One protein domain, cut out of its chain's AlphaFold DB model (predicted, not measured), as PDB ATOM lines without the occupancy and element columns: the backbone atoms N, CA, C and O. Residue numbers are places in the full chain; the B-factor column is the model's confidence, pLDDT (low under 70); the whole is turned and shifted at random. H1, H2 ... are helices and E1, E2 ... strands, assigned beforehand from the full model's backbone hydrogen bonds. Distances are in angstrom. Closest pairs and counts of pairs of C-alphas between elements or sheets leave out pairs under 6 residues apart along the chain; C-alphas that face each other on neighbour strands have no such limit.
ATOM      1  N   LYS A  58      41.854  57.144  20.291       92.19
ATOM      2  CA  LYS A  58      40.712  57.549  19.445       92.19
ATOM      3  C   LYS A  58      40.600  56.666  18.206       92.19
ATOM      4  O   LYS A  58      39.502  56.373  17.743       92.19
ATOM      5  N   PHE A  59      41.741  56.240  17.673       92.00
ATOM      6  CA  PHE A  59      41.805  55.296  16.566       92.00
ATOM      7  C   PHE A  59      41.619  53.851  17.048       92.00
ATOM      8  O   PHE A  59      40.770  53.123  16.526       92.00
ATOM      9  N   LEU A  60      42.373  53.439  18.075       93.44
ATOM     10  CA  LEU A  60      42.395  52.057  18.566       93.44
ATOM     11  C   LEU A  60      41.060  51.614  19.179       93.44
ATOM     12  O   LEU A  60      40.745  50.424  19.125       93.44
ATOM     13  N   SER A  61      40.242  52.539  19.704       93.62
ATOM     14  CA  SER A  61      38.907  52.223  20.233       93.62
ATOM     15  C   SER A  61      38.010  51.513  19.217       93.62
ATOM     16  O   SER A  61      37.182  50.690  19.604       93.62
ATOM     17  N   ASN A  62      38.218  51.767  17.920       95.12
ATOM     18  CA  ASN A  62      37.466  51.137  16.834       95.12
ATOM     19  C   ASN A  62      37.786  49.648  16.655       95.12
ATOM     20  O   ASN A  62      37.085  48.973  15.910       95.12
ATOM     21  N   TYR A  63      38.815  49.120  17.322       96.00
ATOM     22  CA  TYR A  63      39.274  47.736  17.173       96.00
ATOM     23  C   TYR A  63      39.316  46.960  18.496       96.00
ATOM     24  O   TYR A  63      39.795  45.823  18.544       96.00
ATOM     25  N   LEU A  64      38.801  47.544  19.581       95.25
ATOM     26  CA  LEU A  64      38.717  46.872  20.877       95.25
ATOM     27  C   LEU A  64      37.726  45.701  20.849       95.25
ATOM     28  O   LEU A  64      36.981  45.486  19.888       95.25
ATOM     29  N   TYR A  65      37.726  44.926  21.934       94.25
ATOM     30  CA  TYR A  65      36.888  43.742  22.104       94.25
ATOM     31  C   TYR A  65      35.420  43.975  21.703       94.25
ATOM     32  O   TYR A  65      34.713  44.788  22.302       94.25
ATOM     33  N   GLY A  66      34.953  43.193  20.723       90.38
ATOM     34  CA  GLY A  66      33.567  43.200  20.253       90.38
ATOM     35  C   GLY A  66      33.244  44.207  19.146       90.38
ATOM     36  O   GLY A  66      32.082  44.283  18.763       90.38
ATOM     37  N   SER A  67      34.227  44.946  18.620       94.12
ATOM     38  CA  SER A  67      34.007  45.848  17.482       94.12
ATOM     39  C   SER A  67      33.625  45.102  16.196       94.12
ATOM     40  O   SER A  67      34.180  44.045  15.881       94.12
ATOM     41  N   GLU A  68      32.729  45.694  15.401       93.75
ATOM     42  CA  GLU A  68      32.381  45.198  14.066       93.75
ATOM     43  C   GLU A  68      33.566  45.239  13.094       93.75
ATOM     44  O   GLU A  68      33.684  44.353  12.245       93.75
ATOM     45  N   GLU A  69      34.487  46.200  13.243       94.75
ATOM     46  CA  GLU A  69      35.699  46.285  12.412       94.75
ATOM     47  C   GLU A  69      36.535  45.005  12.496       94.75
ATOM     48  O   GLU A  69      37.076  44.537  11.491       94.75
ATOM     49  N   ASN A  70      36.568  44.372  13.672       94.00
ATOM     50  CA  ASN A  70      37.320  43.139  13.890       94.00
ATOM     51  C   ASN A  70      36.748  41.965  13.080       94.00
ATOM     52  O   ASN A  70      37.463  41.010  12.781       94.00
ATOM     53  N   THR A  71      35.474  42.040  12.676       94.38
ATOM     54  CA  THR A  71      34.811  41.001  11.875       94.38
ATOM     55  C   THR A  71      35.111  41.092  10.379       94.38
ATOM     56  O   THR A  71      34.864  40.131   9.652       94.38
ATOM     57  N   LYS A  72      35.694  42.208   9.919       94.38
ATOM     58  CA  LYS A  72      36.051  42.433   8.508       94.38
ATOM     59  C   LYS A  72      37.334  41.711   8.086       94.38
ATOM     60  O   LYS A  72      37.649  41.652   6.900       94.38
ATOM     61  N   GLY A  73      38.089  41.178   9.045       90.94
ATOM     62  CA  GLY A  73      39.227  40.304   8.789       90.94
ATOM     63  C   GLY A  73      38.801  38.951   8.212       90.94
ATOM     64  O   GLY A  73      37.728  38.430   8.534       90.94
ATOM     65  N   ASN A  74      39.663  38.358   7.383       93.38
ATOM     66  CA  ASN A  74      39.440  37.009   6.860       93.38
ATOM     67  C   ASN A  74      39.423  35.998   8.011       93.38
ATOM     68  O   ASN A  74      40.261  36.080   8.911       93.38
ATOM     69  N   VAL A  75      38.493  35.039   7.968       92.81
ATOM     70  CA  VAL A  75      38.433  33.955   8.960       92.81
ATOM     71  C   VAL A  75      39.709  33.123   8.859       92.81
ATOM     72  O   VAL A  75      40.040  32.616   7.789       92.81
ATOM     73  N   ALA A  76      40.427  33.007   9.974       85.12
ATOM     74  CA  ALA A  76      41.684  32.273  10.063       85.12
ATOM     75  C   ALA A  76      41.459  30.796  10.415       85.12
ATOM     76  O   ALA A  76      42.241  29.929  10.028       85.12
ATOM     77  N   THR A  77      40.411  30.484  11.179       82.88
ATOM     78  CA  THR A  77      40.115  29.122  11.642       82.88
ATOM     79  C   THR A  77      38.623  28.968  11.924       82.88
ATOM     80  O   THR A  77      37.969  29.915  12.357       82.88
ATOM     81  N   TYR A  78      38.095  27.765  11.691       84.75
ATOM     82  CA  TYR A  78      36.715  27.391  11.998       84.75
ATOM     83  C   TYR A  78      36.672  26.386  13.150       84.75
ATOM     84  O   TYR A  78      37.607  25.609  13.345       84.75
ATOM     85  N   TYR A  79      35.566  26.388  13.890       81.38
ATOM     86  CA  TYR A  79      35.323  25.461  14.990       81.38
ATOM     87  C   TYR A  79      34.304  24.391  14.606       81.38
ATOM     88  O   TYR A  79      33.461  24.601  13.740       81.38
ATOM     89  N   ALA A  80      34.390  23.237  15.271       79.62
ATOM     90  CA  ALA A  80      33.508  22.101  15.010       79.62
ATOM     91  C   ALA A  80      32.044  22.372  15.398       79.62
ATOM     92  O   ALA A  80      31.141  21.801  14.794       79.62
ATOM     93  N   LYS A  81      31.805  23.220  16.408       84.19
ATOM     94  CA  LYS A  81      30.463  23.692  16.767       84.19
ATOM     95  C   LYS A  81      30.261  25.117  16.276       84.19
ATOM     96  O   LYS A  81      31.197  25.918  16.284       84.19
ATOM     97  N   GLU A  82      29.025  25.426  15.908       83.62
ATOM     98  CA  GLU A  82      28.642  26.758  15.460       83.62
ATOM     99  C   GLU A  82      28.816  27.794  16.579       83.62
ATOM    100  O   GLU A  82      28.449  27.573  17.739       83.62
ATOM    101  N   VAL A  83      29.404  28.932  16.216       86.94
ATOM    102  CA  VAL A  83      29.585  30.101  17.077       86.94
ATOM    103  C   VAL A  83      29.255  31.366  16.288       86.94
ATOM    104  O   VAL A  83      29.434  31.376  15.066       86.94
ATOM    105  N   PRO A  84      28.813  32.448  16.954       91.00
ATOM    106  CA  PRO A  84      28.557  33.716  16.282       91.00
ATOM    107  C   PRO A  84      29.785  34.238  15.517       91.00
ATOM    108  O   PRO A  84      30.934  34.012  15.914       91.00
ATOM    109  N   LYS A  85      29.549  34.967  14.418       90.69
ATOM    110  CA  LYS A  85      30.595  35.405  13.470       90.69
ATOM    111  C   LYS A  85      31.724  36.220  14.114       90.69
ATOM    112  O   LYS A  85      32.837  36.236  13.585       90.69
ATOM    113  N   GLU A  86      31.428  36.912  15.209       92.38
ATOM    114  CA  GLU A  86      32.335  37.763  15.978       92.38
ATOM    115  C   GLU A  86      33.275  36.986  16.907       92.38
ATOM    116  O   GLU A  86      34.231  37.562  17.413       92.38
ATOM    117  N   TRP A  87      33.021  35.693  17.120       91.62
ATOM    118  CA  TRP A  87      33.882  34.789  17.887       91.62
ATOM    119  C   TRP A  87      34.827  33.966  17.010       91.62
ATOM    120  O   TRP A  87      35.752  33.340  17.524       91.62
ATOM    121  N   LEU A  88      34.612  33.960  15.692       90.75
ATOM    122  CA  LEU A  88      35.507  33.282  14.760       90.75
ATOM    123  C   LEU A  88      36.876  33.978  14.738       90.75
ATOM    124  O   LEU A  88      36.911  35.202  14.567       90.75
ATOM    125  N   PRO A  89      37.990  33.231  14.850       91.31
ATOM    126  CA  PRO A  89      39.317  33.794  14.746       91.31
ATOM    127  C   PRO A  89      39.541  34.439  13.388       91.31
ATOM    128  O   PRO A  89      39.176  33.867  12.354       91.31
ATOM    129  N   ARG A  90      40.148  35.624  13.374       92.44
ATOM    130  CA  ARG A  90      40.328  36.426  12.161       92.44
ATOM    131  C   ARG A  90      41.711  37.025  12.067       92.44
ATOM    132  O   ARG A  90      42.260  37.530  13.041       92.44
ATOM    133  N   GLU A  91      42.229  37.031  10.848       92.12
ATOM    134  CA  GLU A  91      43.383  37.847  10.507       92.12
ATOM    135  C   GLU A  91      43.074  39.334  10.688       92.12
ATOM    136  O   GLU A  91      41.934  39.775  10.540       92.12
ATOM    137  N   MET A  92      44.119  40.121  10.939       91.56
ATOM    138  CA  MET A  92      44.015  41.573  11.092       91.56
ATOM    139  C   MET A  92      43.300  42.221   9.893       91.56
ATOM    140  O   MET A  92      43.695  41.951   8.750       91.56
ATOM    141  N   PRO A  93      42.269  43.065  10.106       92.56
ATOM    142  CA  PRO A  93      41.521  43.693   9.023       92.56
ATOM    143  C   PRO A  93      42.407  44.653   8.226       92.56
ATOM    144  O   PRO A  93      43.338  45.255   8.760       92.56
ATOM    145  N   ALA A  94      42.109  44.820   6.935       90.06
ATOM    146  CA  ALA A  94      42.912  45.657   6.040       90.06
ATOM    147  C   ALA A  94      43.016  47.119   6.507       90.06
ATOM    148  O   ALA A  94      44.078  47.715   6.355       90.06
ATOM    149  N   SER A  95      41.964  47.652   7.141       89.12
ATOM    150  CA  SER A  95      41.951  49.003   7.723       89.12
ATOM    151  C   SER A  95      42.966  49.187   8.857       89.12
ATOM    152  O   SER A  95      43.416  50.303   9.081       89.12
ATOM    153  N   LEU A  96      43.370  48.100   9.523       87.88
ATOM    154  CA  LEU A  96      44.393  48.106  10.571       87.88
ATOM    155  C   LEU A  96      45.777  47.672  10.056       87.88
ATOM    156  O   LEU A  96      46.795  48.011  10.653       87.88
ATOM    157  N   LYS A  97      45.851  46.947   8.927       76.50
ATOM    158  CA  LYS A  97      47.120  46.462   8.339       76.50
ATOM    159  C   LYS A  97      48.101  47.575   7.981       76.50
ATOM    160  O   LYS A  97      49.303  47.348   8.058       76.50
ATOM    161  N   THR A  98      47.610  48.754   7.613       66.25
ATOM    162  CA  THR A  98      48.441  49.939   7.337       66.25
ATOM    163  C   THR A  98      49.133  50.491   8.585       66.25
ATOM    164  O   THR A  98      50.042  51.300   8.454       66.25
ATOM    165  N   SER A  99      48.736  50.029   9.775       63.81
ATOM    166  CA  SER A  99      49.328  50.361  11.074       63.81
ATOM    167  C   SER A  99      50.178  49.212  11.640       63.81
ATOM    168  O   SER A  99      50.351  49.108  12.847       63.81
ATOM    169  N   PHE A 100      50.642  48.275  10.805       64.69
ATOM    170  CA  PHE A 100      51.508  47.186  11.261       64.69
ATOM    171  C   PHE A 100      52.966  47.637  11.310       64.69
ATOM    172  O   PHE A 100      53.571  47.900  10.271       64.69
ATOM    173  N   TRP A 101      53.545  47.640  12.509       74.44
ATOM    174  CA  TRP A 101      54.838  48.287  12.731       74.44
ATOM    175  C   TRP A 101      55.898  47.409  13.393       74.44
ATOM    176  O   TRP A 101      56.931  47.902  13.842       74.44
ATOM    177  N   GLY A 102      55.668  46.097  13.455       85.62
ATOM    178  CA  GLY A 102      56.627  45.167  14.037       85.62
ATOM    179  C   GLY A 102      55.990  43.951  14.689       85.62
ATOM    180  O   GLY A 102      54.805  43.667  14.511       85.62
ATOM    181  N   LYS A 103      56.779  43.229  15.483       90.06
ATOM    182  CA  LYS A 103      56.285  42.118  16.305       90.06
ATOM    183  C   LYS A 103      56.631  42.325  17.767       90.06
ATOM    184  O   LYS A 103      57.711  42.817  18.080       90.06
ATOM    185  N   ALA A 104      55.730  41.890  18.638       92.75
ATOM    186  CA  ALA A 104      55.957  41.766  20.065       92.75
ATOM    187  C   ALA A 104      56.258  40.303  20.365       92.75
ATOM    188  O   ALA A 104      55.459  39.437  20.024       92.75
ATOM    189  N   VAL A 105      57.404  40.032  20.979       91.38
ATOM    190  CA  VAL A 105      57.837  38.687  21.358       91.38
ATOM    191  C   VAL A 105      57.840  38.607  22.872       91.38
ATOM    192  O   VAL A 105      58.627  39.291  23.524       91.38
ATOM    193  N   VAL A 106      56.968  37.778  23.430       90.06
ATOM    194  CA  VAL A 106      56.846  37.597  24.880       90.06
ATOM    195  C   VAL A 106      58.123  36.979  25.438       90.06
ATOM    196  O   VAL A 106      58.602  35.974  24.913       90.06
ATOM    197  N   HIS A 107      58.671  37.566  26.505       89.06
ATOM    198  CA  HIS A 107      59.867  37.042  27.181       89.06
ATOM    199  C   HIS A 107      59.664  36.780  28.679       89.06
ATOM    200  O   HIS A 107      60.571  36.292  29.347       89.06
ATOM    201  N   SER A 108      58.514  37.145  29.248       85.06
ATOM    202  CA  SER A 108      58.176  36.817  30.634       85.06
ATOM    203  C   SER A 108      57.374  35.521  30.711       85.06
ATOM    204  O   SER A 108      56.529  35.243  29.855       85.06
ATOM    205  N   THR A 109      57.555  34.768  31.790       76.00
ATOM    206  CA  THR A 109      56.740  33.586  32.071       76.00
ATOM    207  C   THR A 109      55.311  34.011  32.435       76.00
ATOM    208  O   THR A 109      55.094  34.734  33.404       76.00
ATOM    209  N   LYS A 110      54.321  33.563  31.649       76.94
ATOM    210  CA  LYS A 110      52.889  33.900  31.811       76.94
ATOM    211  C   LYS A 110      52.609  35.409  31.747       76.94
ATOM    212  O   LYS A 110      52.020  35.979  32.669       76.94
ATOM    213  N   ALA A 111      53.013  36.052  30.653       86.88
ATOM    214  CA  ALA A 111      52.662  37.449  30.407       86.88
ATOM    215  C   ALA A 111      51.140  37.631  30.396       86.88
ATOM    216  O   ALA A 111      50.411  36.785  29.877       86.88
ATOM    217  N   LYS A 112      50.665  38.739  30.967       90.06
ATOM    218  CA  LYS A 112      49.243  39.093  30.997       90.06
ATOM    219  C   LYS A 112      48.917  40.016  29.832       90.06
ATOM    220  O   LYS A 112      49.590  41.023  29.634       90.06
ATOM    221  N   VAL A 113      47.842  39.695  29.127       92.19
ATOM    222  CA  VAL A 113      47.266  40.518  28.067       92.19
ATOM    223  C   VAL A 113      45.922  41.064  28.529       92.19
ATOM    224  O   VAL A 113      45.132  40.362  29.160       92.19
ATOM    225  N   TYR A 114      45.661  42.326  28.214       94.56
ATOM    226  CA  TYR A 114      44.549  43.111  28.731       94.56
ATOM    227  C   TYR A 114      43.645  43.616  27.607       94.56
ATOM    228  O   TYR A 114      44.089  43.804  26.473       94.56
ATOM    229  N   PHE A 115      42.368  43.846  27.920       94.50
ATOM    230  CA  PHE A 115      41.406  44.422  26.970       94.50
ATOM    231  C   PHE A 115      41.665  45.903  26.694       94.50
ATOM    232  O   PHE A 115      41.378  46.388  25.603       94.50
ATOM    233  N   TYR A 116      42.188  46.614  27.688       95.25
ATOM    234  CA  TYR A 116      42.419  48.051  27.661       95.25
ATOM    235  C   TYR A 116      43.767  48.370  28.332       95.25
ATOM    236  O   TYR A 116      44.137  47.657  29.269       95.25
ATOM    237  N   PRO A 117      44.520  49.400  27.915       95.00
ATOM    238  CA  PRO A 117      45.724  49.797  28.636       95.00
ATOM    239  C   PRO A 117      45.325  50.501  29.944       95.00
ATOM    240  O   PRO A 117      44.513  51.423  29.947       95.00
ATOM    241  N   GLY A 118      45.856  50.052  31.084       90.12
ATOM    242  CA  GLY A 118      45.530  50.628  32.395       90.12
ATOM    243  C   GLY A 118      44.165  50.192  32.953       90.12
ATOM    244  O   GLY A 118      43.890  48.996  33.077       90.12
ATOM    245  N   THR A 119      43.326  51.153  33.354       90.69
ATOM    246  CA  THR A 119      42.032  50.890  34.012       90.69
ATOM    247  C   THR A 119      40.893  50.900  32.989       90.69
ATOM    248  O   THR A 119      40.700  51.916  32.322       90.69
ATOM    249  N   PRO A 120      40.106  49.817  32.855       91.25
ATOM    250  CA  PRO A 120      39.011  49.773  31.895       91.25
ATOM    251  C   PRO A 120      37.778  50.525  32.419       91.25
ATOM    252  O   PRO A 120      37.517  50.556  33.621       91.25
ATOM    253  N   SER A 121      36.959  51.056  31.509       89.62
ATOM    254  CA  SER A 121      35.674  51.693  31.846       89.62
ATOM    255  C   SER A 121      34.573  50.695  32.227       89.62
ATOM    256  O   SER A 121      33.560  51.083  32.806       89.62
ATOM    257  N   ILE A 122      34.758  49.412  31.903       91.56
ATOM    258  CA  ILE A 122      33.823  48.324  32.201       91.56
ATOM    259  C   ILE A 122      34.566  47.067  32.658       91.56
ATOM    260  O   ILE A 122      35.757  46.891  32.397       91.56
ATOM    261  N   ASN A 123      33.840  46.133  33.271       91.50
ATOM    262  CA  ASN A 123      34.356  44.791  33.528       91.50
ATOM    263  C   ASN A 123      34.274  43.935  32.250       91.50
ATOM    264  O   ASN A 123      33.295  43.219  32.018       91.50
ATOM    265  N   TYR A 124      35.305  44.031  31.407       91.12
ATOM    266  CA  TYR A 124      35.409  43.264  30.164       91.12
ATOM    267  C   TYR A 124      35.433  41.759  30.410       91.12
ATOM    268  O   TYR A 124      34.824  41.011  29.646       91.12
ATOM    269  N   HIS A 125      36.091  41.313  31.483       85.88
ATOM    270  CA  HIS A 125      36.119  39.900  31.841       85.88
ATOM    271  C   HIS A 125      34.699  39.355  32.052       85.88
ATOM    272  O   HIS A 125      34.322  38.370  31.419       85.88
ATOM    273  N   LYS A 126      33.887  40.039  32.867       87.25
ATOM    274  CA  LYS A 126      32.483  39.687  33.116       87.25
ATOM    275  C   LYS A 126      31.663  39.700  31.825       87.25
ATOM    276  O   LYS A 126      31.028  38.697  31.512       87.25
ATOM    277  N   LYS A 127      31.746  40.781  31.038       90.88
ATOM    278  CA  LYS A 127      31.039  40.904  29.751       90.88
ATOM    279  C   LYS A 127      31.358  39.734  28.815       90.88
ATOM    280  O   LYS A 127      30.463  39.111  28.256       90.88
ATOM    281  N   ARG A 128      32.639  39.399  28.669       89.69
ATOM    282  CA  ARG A 128      33.082  38.268  27.851       89.69
ATOM    283  C   ARG A 128      32.524  36.937  28.350       89.69
ATOM    284  O   ARG A 128      32.108  36.127  27.527       89.69
ATOM    285  N   MET A 129      32.522  36.705  29.665       85.31
ATOM    286  CA  MET A 129      31.971  35.477  30.252       85.31
ATOM    287  C   MET A 129      30.464  35.350  29.988       85.31
ATOM    288  O   MET A 129      29.994  34.287  29.589       85.31
ATOM    289  N   GLU A 130      29.711  36.441  30.130       89.44
ATOM    290  CA  GLU A 130      28.279  36.486  29.803       89.44
ATOM    291  C   GLU A 130      28.006  36.210  28.317       89.44
ATOM    292  O   GLU A 130      27.007  35.578  27.975       89.44
ATOM    293  N   GLU A 131      28.888  36.662  27.422       91.56
ATOM    294  CA  GLU A 131      28.781  36.420  25.982       91.56
ATOM    295  C   GLU A 131      29.142  34.976  25.598       91.56
ATOM    296  O   GLU A 131      28.368  34.332  24.889       91.56
ATOM    297  N   ILE A 132      30.279  34.434  26.063       87.25
ATOM    298  CA  ILE A 132      30.706  33.068  25.697       87.25
ATOM    299  C   ILE A 132      29.743  32.010  26.242       87.25
ATOM    300  O   ILE A 132      29.505  30.999  25.581       87.25
ATOM    301  N   ASN A 133      29.121  32.263  27.400       88.06
ATOM    302  CA  ASN A 133      28.159  31.348  28.011       88.06
ATOM    303  C   ASN A 133      26.855  31.192  27.216       88.06
ATOM    304  O   ASN A 133      26.123  30.233  27.444       88.06
ATOM    305  N   LYS A 134      26.600  32.073  26.244       90.94
ATOM    306  CA  LYS A 134      25.482  31.960  25.294       90.94
ATOM    307  C   LYS A 134      25.837  31.151  24.042       90.94
ATOM    308  O   LYS A 134      24.990  30.970  23.175       90.94
ATOM    309  N   THR A 135      27.080  30.683  23.917       88.81
ATOM    310  CA  THR A 135      27.560  29.920  22.753       88.81
ATOM    311  C   THR A 135      27.616  28.418  23.038       88.81
ATOM    312  O   THR A 135      27.566  27.974  24.186       88.81
ATOM    313  N   ALA A 136      27.828  27.617  21.988       87.56
ATOM    314  CA  ALA A 136      28.035  26.171  22.098       87.56
ATOM    315  C   ALA A 136      29.309  25.762  22.880       87.56
ATOM    316  O   ALA A 136      29.491  24.580  23.202       87.56
ATOM    317  N   TYR A 137      30.179  26.730  23.192       86.75
ATOM    318  CA  TYR A 137      31.399  26.580  23.986       86.75
ATOM    319  C   TYR A 137      31.308  27.311  25.333       86.75
ATOM    320  O   TYR A 137      32.316  27.802  25.839       86.75
ATOM    321  N   SER A 138      30.110  27.378  25.926       87.19
ATOM    322  CA  SER A 138      29.925  27.939  27.267       87.19
ATOM    323  C   SER A 138      30.903  27.345  28.278       87.19
ATOM    324  O   SER A 138      31.210  26.149  28.232       87.19
ATOM    325  N   TYR A 139      31.413  28.187  29.170       81.88
ATOM    326  CA  TYR A 139      32.420  27.802  30.147       81.88
ATOM    327  C   TYR A 139      31.803  26.917  31.235       81.88
ATOM    328  O   TYR A 139      30.721  27.213  31.736       81.88
ATOM    329  N   LEU A 140      32.482  25.822  31.584       81.50
ATOM    330  CA  LEU A 140      32.016  24.817  32.546       81.50
ATOM    331  C   LEU A 140      32.941  24.654  33.765       81.50
ATOM    332  O   LEU A 140      32.645  23.849  34.645       81.50
ATOM    333  N   GLY A 141      34.068  25.370  33.815       72.50
ATOM    334  CA  GLY A 141      34.980  25.354  34.961       72.50
ATOM    335  C   GLY A 141      34.461  26.168  36.154       72.50
ATOM    336  O   GLY A 141      33.426  26.831  36.078       72.50
ATOM    337  N   ALA A 142      35.207  26.158  37.263       66.62
ATOM    338  CA  ALA A 142      34.934  27.047  38.393       66.62
ATOM    339  C   ALA A 142      35.033  28.518  37.949       66.62
ATOM    340  O   ALA A 142      35.920  28.849  37.170       66.62
ATOM    341  N   HIS A 143      34.141  29.385  38.437       60.22
ATOM    342  CA  HIS A 143      34.116  30.825  38.146       60.22
ATOM    343  C   HIS A 143      34.983  31.597  39.162       60.22
ATOM    344  O   HIS A 143      34.458  32.002  40.199       60.22
ATOM    345  N   PRO A 144      36.292  31.823  38.939       58.66
ATOM    346  CA  PRO A 144      36.992  32.842  39.701       58.66
ATOM    347  C   PRO A 144      36.509  34.217  39.233       58.66
ATOM    348  O   PRO A 144      36.366  34.451  38.029       58.66
ATOM    349  N   ASP A 145      36.314  35.146  40.166       60.62
ATOM    350  CA  ASP A 145      36.209  36.561  39.824       60.62
ATOM    351  C   ASP A 145      37.532  36.995  39.178       60.62
ATOM    352  O   ASP A 145      38.564  37.169  39.831       60.62
ATOM    353  N   GLY A 146      37.533  37.083  37.847       65.56
ATOM    354  CA  GLY A 146      38.683  37.540  37.084       65.56
ATOM    355  C   GLY A 146      38.900  39.044  37.242       65.56
ATOM    356  O   GLY A 146      37.960  39.814  37.443       65.56
ATOM    357  N   ASN A 147      40.151  39.486  37.091       81.12
ATOM    358  CA  ASN A 147      40.463  40.911  36.972       81.12
ATOM    359  C   ASN A 147      39.652  41.509  35.808       81.12
ATOM    360  O   ASN A 147      39.703  40.986  34.694       81.12
ATOM    361  N   ALA A 148      38.948  42.616  36.075       88.88
ATOM    362  CA  ALA A 148      38.051  43.298  35.143       88.88
ATOM    363  C   ALA A 148      38.652  43.548  33.749       88.88
ATOM    364  O   ALA A 148      37.914  43.579  32.764       88.88
ATOM    365  N   ASN A 149      39.977  43.699  33.667       92.25
ATOM    366  CA  ASN A 149      40.697  44.021  32.443       92.25
ATOM    367  C   ASN A 149      41.512  42.861  31.846       92.25
ATOM    368  O   ASN A 149      42.060  42.996  30.755       92.25
ATOM    369  N   LEU A 150      41.648  41.730  32.539       88.88
ATOM    370  CA  LEU A 150      42.496  40.634  32.071       88.88
ATOM    371  C   LEU A 150      41.811  39.863  30.937       88.88
ATOM    372  O   LEU A 150      40.778  39.222  31.153       88.88
ATOM    373  N   ALA A 151      42.431  39.876  29.759       89.31
ATOM    374  CA  ALA A 151      41.977  39.128  28.598       89.31
ATOM    375  C   ALA A 151      42.485  37.685  28.645       89.31
ATOM    376  O   ALA A 151      41.696  36.764  28.843       89.31
ATOM    377  N   PHE A 152      43.787  37.474  28.513       85.88
ATOM    378  CA  PHE A 152      44.383  36.137  28.475       85.88
ATOM    379  C   PHE A 152      45.840  36.189  28.928       85.88
ATOM    380  O   PHE A 152      46.387  37.275  29.139       85.88
ATOM    381  N   TYR A 153      46.473  35.030  29.098       83.44
ATOM    382  CA  TYR A 153      47.917  34.957  29.280       83.44
ATOM    383  C   TYR A 153      48.588  34.396  28.029       83.44
ATOM    384  O   TYR A 153      48.002  33.666  27.231       83.44
ATOM    385  N   CYS A 154      49.864  34.703  27.872       81.00
ATOM    386  CA  CYS A 154      50.701  34.123  26.835       81.00
ATOM    387  C   CYS A 154      51.959  33.514  27.442       81.00
ATOM    388  O   CYS A 154      52.501  34.001  28.442       81.00
ATOM    389  N   ALA A 155      52.393  32.393  26.869       80.38
ATOM    390  CA  ALA A 155      53.665  31.801  27.227       80.38
ATOM    391  C   ALA A 155      54.817  32.620  26.640       80.38
ATOM    392  O   ALA A 155      54.665  33.461  25.752       80.38
ATOM    393  N   GLU A 156      56.003  32.341  27.159       82.00
ATOM    394  CA  GLU A 156      57.234  32.854  26.590       82.00
ATOM    395  C   GLU A 156      57.345  32.449  25.112       82.00
ATOM    396  O   GLU A 156      56.920  31.363  24.715       82.00
ATOM    397  N   THR A 157      57.942  33.318  24.300       82.00
ATOM    398  CA  THR A 157      58.134  33.189  22.847       82.00
ATOM    399  C   THR A 157      56.897  33.380  21.968       82.00
ATOM    400  O   THR A 157      57.064  33.411  20.747       82.00
ATOM    401  N   THR A 158      55.697  33.575  22.532       84.25
ATOM    402  CA  THR A 158      54.518  33.969  21.739       84.25
ATOM    403  C   THR A 158      54.807  35.272  20.984       84.25
ATOM    404  O   THR A 158      55.338  36.227  21.559       84.25
ATOM    405  N   GLU A 159      54.475  35.309  19.691       88.38
ATOM    406  CA  GLU A 159      54.669  36.481  18.833       88.38
ATOM    407  C   GLU A 159      53.322  37.095  18.442       88.38
ATOM    408  O   GLU A 159      52.457  36.412  17.900       88.38
ATOM    409  N   PHE A 160      53.174  38.404  18.638       91.06
ATOM    410  CA  PHE A 160      52.010  39.158  18.179       91.06
ATOM    411  C   PHE A 160      52.393  40.215  17.156       91.06
ATOM    412  O   PHE A 160      53.498  40.760  17.180       91.06
ATOM    413  N   LYS A 161      51.442  40.552  16.284       92.06
ATOM    414  CA  LYS A 161      51.567  41.711  15.401       92.06
ATOM    415  C   LYS A 161      51.394  42.995  16.219       92.06
ATOM    416  O   LYS A 161      50.418  43.096  16.959       92.06
ATOM    417  N   VAL A 162      52.312  43.953  16.085       92.50
ATOM    418  CA  VAL A 162      52.268  45.243  16.803       92.50
ATOM    419  C   VAL A 162      51.532  46.282  15.971       92.50
ATOM    420  O   VAL A 162      51.822  46.437  14.783       92.50
ATOM    421  N   VAL A 163      50.610  46.987  16.623       92.62
ATOM    422  CA  VAL A 163      49.802  48.072  16.047       92.62
ATOM    423  C   VAL A 163      50.262  49.440  16.551       92.62
ATOM    424  O   VAL A 163      50.286  50.401  15.796       92.62
ATOM    425  N   ALA A 164      50.626  49.536  17.829       91.94
ATOM    426  CA  ALA A 164      51.137  50.748  18.466       91.94
ATOM    427  C   ALA A 164      51.889  50.368  19.747       91.94
ATOM    428  O   ALA A 164      51.653  49.289  20.297       91.94
ATOM    429  N   TYR A 165      52.786  51.221  20.230       93.56
ATOM    430  CA  TYR A 165      53.430  51.055  21.529       93.56
ATOM    431  C   TYR A 165      53.974  52.376  22.084       93.56
ATOM    432  O   TYR A 165      54.322  53.284  21.333       93.56
ATOM    433  N   ASP A 166      54.080  52.442  23.405       93.44
ATOM    434  CA  ASP A 166      54.754  53.501  24.153       93.44
ATOM    435  C   ASP A 166      55.711  52.880  25.193       93.44
ATOM    436  O   ASP A 166      56.157  51.733  25.048       93.44
ATOM    437  N   GLU A 167      56.087  53.644  26.219       93.06
ATOM    438  CA  GLU A 167      56.974  53.180  27.286       93.06
ATOM    439  C   GLU A 167      56.351  52.081  28.163       93.06
ATOM    440  O   GLU A 167      57.066  51.204  28.658       93.06
ATOM    441  N   GLU A 168      55.027  52.070  28.315       95.38
ATOM    442  CA  GLU A 168      54.316  51.201  29.252       95.38
ATOM    443  C   GLU A 168      53.572  50.053  28.569       95.38
ATOM    444  O   GLU A 168      53.503  48.949  29.119       95.38
ATOM    445  N   TRP A 169      53.043  50.276  27.367       96.44
ATOM    446  CA  TRP A 169      52.083  49.398  26.711       96.44
ATOM    447  C   TRP A 169      52.426  49.127  25.253       96.44
ATOM    448  O   TRP A 169      53.003  49.938  24.535       96.44
ATOM    449  N   VAL A 170      52.008  47.950  24.794       95.81
ATOM    450  CA  VAL A 170      52.035  47.557  23.388       95.81
ATOM    451  C   VAL A 170      50.634  47.129  22.992       95.81
ATOM    452  O   VAL A 170      50.098  46.167  23.545       95.81
ATOM    453  N   ALA A 171      50.056  47.823  22.018       96.25
ATOM    454  CA  ALA A 171      48.841  47.411  21.341       96.25
ATOM    455  C   ALA A 171      49.181  46.317  20.321       96.25
ATOM    456  O   ALA A 171      49.948  46.525  19.374       96.25
ATOM    457  N   ILE A 172      48.604  45.140  20.520       95.44
ATOM    458  CA  ILE A 172      48.808  43.951  19.703       95.44
ATOM    459  C   ILE A 172      47.515  43.540  19.011       95.44
ATOM    460  O   ILE A 172      46.431  43.656  19.579       95.44
ATOM    461  N   TRP A 173      47.624  42.989  17.805       95.06
ATOM    462  CA  TRP A 173      46.512  42.261  17.202       95.06
ATOM    463  C   TRP A 173      46.523  40.808  17.665       95.06
ATOM    464  O   TRP A 173      47.512  40.095  17.470       95.06
ATOM    465  N   SER A 174      45.397  40.356  18.214       92.62
ATOM    466  CA  SER A 174      45.139  38.940  18.449       92.62
ATOM    467  C   SER A 174      44.080  38.439  17.477       92.62
ATOM    468  O   SER A 174      43.022  39.054  17.323       92.62
ATOM    469  N   ASN A 175      44.338  37.277  16.874       91.56
ATOM    470  CA  ASN A 175      43.386  36.643  15.971       91.56
ATOM    471  C   ASN A 175      42.120  36.146  16.687       91.56
ATOM    472  O   ASN A 175      41.165  35.810  16.003       91.56
ATOM    473  N   GLY A 176      42.067  36.118  18.023       89.19
ATOM    474  CA  GLY A 176      40.962  35.498  18.761       89.19
ATOM    475  C   GLY A 176      41.152  33.989  18.930       89.19
ATOM    476  O   GLY A 176      41.829  33.344  18.129       89.19
ATOM    477  N   ALA A 177      40.554  33.426  19.977       84.75
ATOM    478  CA  ALA A 177      40.577  31.990  20.242       84.75
ATOM    479  C   ALA A 177      39.378  31.563  21.099       84.75
ATOM    480  O   ALA A 177      38.849  32.350  21.879       84.75
ATOM    481  N   ILE A 178      38.971  30.300  20.989       84.00
ATOM    482  CA  ILE A 178      37.963  29.670  21.847       84.00
ATOM    483  C   ILE A 178      38.579  28.454  22.530       84.00
ATOM    484  O   ILE A 178      39.173  27.597  21.874       84.00
ATOM    485  N   ASP A 179      38.371  28.361  23.842       79.81
ATOM    486  CA  ASP A 179      38.669  27.172  24.629       79.81
ATOM    487  C   ASP A 179      37.664  26.056  24.325       79.81
ATOM    488  O   ASP A 179      36.558  25.997  24.870       79.81
ATOM    489  N   VAL A 180      38.066  25.126  23.462       79.75
ATOM    490  CA  VAL A 180      37.256  23.949  23.119       79.75
ATOM    491  C   VAL A 180      37.074  22.984  24.297       79.75
ATOM    492  O   VAL A 180      36.111  22.217  24.304       79.75
ATOM    493  N   GLY A 181      37.958  23.038  25.299       77.00
ATOM    494  CA  GLY A 181      37.880  22.263  26.537       77.00
ATOM    495  C   GLY A 181      36.915  22.851  27.567       77.00
ATOM    496  O   GLY A 181      36.646  22.199  28.578       77.00
ATOM    497  N   ARG A 182      36.366  24.051  27.313       80.38
ATOM    498  CA  ARG A 182      35.342  24.719  28.139       80.38
ATOM    499  C   ARG A 182      35.747  24.847  29.617       80.38
ATOM    500  O   ARG A 182      34.886  24.824  30.492       80.38
ATOM    501  N   GLY A 183      37.046  24.948  29.908       71.06
ATOM    502  CA  GLY A 183      37.578  25.007  31.273       71.06
ATOM    503  C   GLY A 183      37.623  23.685  32.057       71.06
ATOM    504  O   GLY A 183      37.898  23.734  33.253       71.06
ATOM    505  N   LEU A 184      37.358  22.522  31.437       69.50
ATOM    506  CA  LEU A 184      37.306  21.221  32.133       69.50
ATOM    507  C   LEU A 184      38.616  20.421  32.105       69.50
ATOM    508  O   LEU A 184      38.895  19.668  33.030       69.50
ATOM    509  N   THR A 185      39.415  20.539  31.043       55.97
ATOM    510  CA  THR A 185      40.639  19.729  30.847       55.97
ATOM    511  C   THR A 185      41.928  20.474  31.205       55.97
ATOM    512  O   THR A 185      43.005  19.892  31.264       55.97
ATOM    513  N   SER A 186      41.812  21.772  31.463       50.00
ATOM    514  CA  SER A 186      42.801  22.668  32.062       50.00
ATOM    515  C   SER A 186      42.037  23.917  32.509       50.00
ATOM    516  O   SER A 186      40.938  24.168  32.008       50.00
ATOM    517  N   THR A 187      42.575  24.726  33.421       43.81
ATOM    518  CA  THR A 187      41.941  25.975  33.889       43.81
ATOM    519  C   THR A 187      41.950  27.099  32.841       43.81
ATOM    520  O   THR A 187      42.177  28.247  33.201       43.81
ATOM    521  N   CYS A 188      41.656  26.771  31.573       48.78
ATOM    522  CA  CYS A 188      41.462  27.578  30.361       48.78
ATOM    523  C   CYS A 188      42.506  27.257  29.259       48.78
ATOM    524  O   CYS A 188      43.657  27.692  29.325       48.78
ATOM    525  N   GLY A 189      42.094  26.520  28.223       40.19
ATOM    526  CA  GLY A 189      42.921  26.157  27.064       40.19
ATOM    527  C   GLY A 189      42.778  27.144  25.899       40.19
ATOM    528  O   GLY A 189      41.668  27.463  25.497       40.19
ATOM    529  N   GLY A 190      43.889  27.641  25.351       40.25
ATOM    530  CA  GLY A 190      43.937  28.358  24.070       40.25
ATOM    531  C   GLY A 190      44.537  27.481  22.963       40.25
ATOM    532  O   GLY A 190      45.085  26.411  23.231       40.25
ATOM    533  N   LEU A 191      44.446  27.920  21.703       36.81
ATOM    534  CA  LEU A 191      45.195  27.314  20.597       36.81
ATOM    535  C   LEU A 191      46.690  27.639  20.774       36.81
ATOM    536  O   LEU A 191      47.108  28.748  20.473       36.81
ATOM    537  N   GLY A 192      47.496  26.680  21.235       52.53
ATOM    538  CA  GLY A 192      48.959  26.804  21.249       52.53
ATOM    539  C   GLY A 192      49.564  27.311  22.564       52.53
ATOM    540  O   GLY A 192      49.402  26.683  23.607       52.53
ATOM    541  N   THR A 193      50.361  28.382  22.485       43.94
ATOM    542  CA  THR A 193      51.207  28.916  23.579       43.94
ATOM    543  C   THR A 193      50.476  29.891  24.504       43.94
ATOM    544  O   THR A 193      50.962  30.247  25.575       43.94
ATOM    545  N   GLU A 194      49.299  30.335  24.096       51.19
ATOM    546  CA  GLU A 194      48.436  31.273  24.778       51.19
ATOM    547  C   GLU A 194      47.653  30.515  25.841       51.19
ATOM    548  O   GLU A 194      46.776  29.696  25.556       51.19
ATOM    549  N   GLN A 195      48.030  30.746  27.093       52.16
ATOM    550  CA  GLN A 195      47.387  30.107  28.219       52.16
ATOM    551  C   GLN A 195      46.203  30.982  28.630       52.16
ATOM    552  O   GLN A 195      46.345  32.159  28.942       52.16
ATOM    553  N   TYR A 196      45.032  30.372  28.709       55.62
ATOM    554  CA  TYR A 196      43.878  30.901  29.415       55.62
ATOM    555  C   TYR A 196      42.924  31.868  28.670       55.62
ATOM    556  O   TYR A 196      43.087  33.085  28.712       55.62
ATOM    557  N   ALA A 197      41.832  31.273  28.154       63.72
ATOM    558  CA  ALA A 197      40.439  31.755  28.000       63.72
ATOM    559  C   ALA A 197      39.954  31.895  26.544       63.72
ATOM    560  O   ALA A 197      40.751  31.902  25.625       63.72
ATOM    561  N   SER A 198      38.641  31.972  26.313       82.88
ATOM    562  CA  SER A 198      38.073  32.311  24.997       82.88
ATOM    563  C   SER A 198      38.028  33.833  24.834       82.88
ATOM    564  O   SER A 198      37.597  34.508  25.763       82.88
ATOM    565  N   TRP A 199      38.403  34.397  23.684       89.38
ATOM    566  CA  TRP A 199      38.288  35.830  23.370       89.38
ATOM    567  C   TRP A 199      38.077  36.081  21.866       89.38
ATOM    568  O   TRP A 199      38.450  35.270  21.019       89.38
ATOM    569  N   LYS A 200      37.485  37.230  21.526       93.69
ATOM    570  CA  LYS A 200      37.200  37.646  20.141       93.69
ATOM    571  C   LYS A 200      38.455  38.212  19.449       93.69
ATOM    572  O   LYS A 200      39.312  38.754  20.148       93.69
ATOM    573  N   PRO A 201      38.586  38.164  18.111       94.38
ATOM    574  CA  PRO A 201      39.623  38.926  17.409       94.38
ATOM    575  C   PRO A 201      39.564  40.417  17.766       94.38
ATOM    576  O   PRO A 201      38.476  40.970  17.972       94.38
ATOM    577  N   GLY A 202      40.722  41.072  17.833       95.56
ATOM    578  CA  GLY A 202      40.797  42.501  18.131       95.56
ATOM    579  C   GLY A 202      42.169  42.993  18.568       95.56
ATOM    580  O   GLY A 202      43.139  42.230  18.626       95.56
ATOM    581  N   VAL A 203      42.220  44.284  18.895       96.50
ATOM    582  CA  VAL A 203      43.363  44.918  19.554       96.50
ATOM    583  C   VAL A 203      43.305  44.658  21.058       96.50
ATOM    584  O   VAL A 203      42.278  44.877  21.702       96.50
ATOM    585  N   TYR A 204      44.434  44.212  21.598       96.38
ATOM    586  CA  TYR A 204      44.672  43.968  23.017       96.38
ATOM    587  C   TYR A 204      45.979  44.625  23.449       96.38
ATOM    588  O   TYR A 204      46.766  45.052  22.610       96.38
ATOM    589  N   PHE A 205      46.231  44.681  24.754       97.56
ATOM    590  CA  PHE A 205      47.367  45.406  25.308       97.56
ATOM    591  C   PHE A 205      48.222  44.497  26.174       97.56
ATOM    592  O   PHE A 205      47.712  43.786  27.039       97.56
ATOM    593  N   ILE A 206      49.529  44.527  25.957       95.94
ATOM    594  CA  ILE A 206      50.511  43.815  26.773       95.94
ATOM    595  C   ILE A 206      51.499  44.828  27.364       95.94
ATOM    596  O   ILE A 206      51.893  45.756  26.650       95.94
ATOM    597  N   PRO A 207      51.895  44.703  28.645       96.31
ATOM    598  CA  PRO A 207      52.888  45.599  29.221       96.31
ATOM    599  C   PRO A 207      54.204  45.535  28.442       96.31
ATOM    600  O   PRO A 207      54.728  44.455  28.156       96.31
ATOM    601  N   ARG A 208      54.785  46.697  28.136       93.56
ATOM    602  CA  ARG A 208      56.037  46.831  27.381       93.56
ATOM    603  C   ARG A 208      57.173  46.049  28.036       93.56
ATOM    604  O   ARG A 208      57.980  45.456  27.329       93.56
ATOM    605  N   LYS A 209      57.207  45.994  29.368       93.94
ATOM    606  CA  LYS A 209      58.204  45.250  30.152       93.94
ATOM    607  C   LYS A 209      58.185  43.724  29.961       93.94
ATOM    608  O   LYS A 209      59.155  43.084  30.356       93.94
ATOM    609  N   ASP A 210      57.109  43.165  29.405       94.81
ATOM    610  CA  ASP A 210      56.902  41.715  29.264       94.81
ATOM    611  C   ASP A 210      57.232  41.213  27.839       94.81
ATOM    612  O   ASP A 210      57.223  40.003  27.572       94.81
ATOM    613  N   VAL A 211      57.533  42.131  26.907       94.69
ATOM    614  CA  VAL A 211      57.789  41.819  25.493       94.69
ATOM    615  C   VAL A 211      59.040  42.498  24.940       94.69
ATOM    616  O   VAL A 211      59.433  43.593  25.330       94.69
ATOM    617  N   TYR A 212      59.650  41.870  23.946       94.69
ATOM    618  CA  TYR A 212      60.613  42.497  23.051       94.69
ATOM    619  C   TYR A 212      59.913  42.978  21.778       94.69
ATOM    620  O   TYR A 212      58.957  42.343  21.344       94.69
ATOM    621  N   ILE A 213      60.374  44.077  21.171       92.81
ATOM    622  CA  ILE A 213      59.764  44.655  19.962       92.81
ATOM    623  C   ILE A 213      60.745  44.618  18.798       92.81
ATOM    624  O   ILE A 213      61.773  45.291  18.822       92.81
ATOM    625  N   THR A 214      60.407  43.854  17.763       88.44
ATOM    626  CA  THR A 214      61.094  43.919  16.470       88.44
ATOM    627  C   THR A 214      60.433  45.008  15.632       88.44
ATOM    628  O   THR A 214      59.381  44.769  15.036       88.44
ATOM    629  N   ASP A 215      61.013  46.201  15.644       86.19
ATOM    630  CA  ASP A 215      60.502  47.394  14.965       86.19
ATOM    631  C   ASP A 215      60.570  47.238  13.431       86.19
ATOM    632  O   ASP A 215      61.569  46.770  12.879       86.19
ATOM    633  N   ALA A 216      59.498  47.614  12.729       85.38
ATOM    634  CA  ALA A 216      59.424  47.583  11.271       85.38
ATOM    635  C   ALA A 216      60.514  48.431  10.600       85.38
ATOM    636  O   ALA A 216      60.995  48.056   9.535       85.38
TER     637      ALA A 216
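Overview. This is residues 58 to 216 of the 630 residues of a protein of Roseburia sp. CAG:197 (UniProt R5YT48). Little regular structure is here: a strongly twisted sheet, E6 E5 E4 E1 E7, folds back on itself, and E2 and E3 cross it as a sandwich. H1 packs on E6, H4 on E3. The 159 printed residues hold four named helices and seven strands, H1 H2 H3 E1 E2 H4 E3 E4 E5 E6 E7, both sheets antiparallel, mixed class. It is compact, radius of gyration of the C-alphas 14.6 A, spans 40 by 32 by 30 A.

Along the chain. Find C-alpha 58 at (40.712, 57.549, 19.445), where H1, residues 58 to 63, begins; then H2, 68 to 72, H3, 94 to 97, E1, 102 to 106, E2, 111 to 114, H4, 124 to 132, E3, 150 to 154, E4, 159 to 165, E5, 169 to 174, E6, 202 to 207, 16.7 A long from first to last C-alpha, and E7, 211 to 215, which ends at C-alpha 215 at (60.502, 47.394, 14.965).

Arrangement. In hairpin E5 and E6, N 172 and O 204 are 2.8 A apart. H4 has every O i to N i+4 pair within hydrogen-bond range.

Size, cuts and confidence. The printed part has no cut. Links H2 to H3, H4 to E3 and E5 to E6 are long. Confidence is under 70 at 98 to 100, 142 to 146 and 184 to 197.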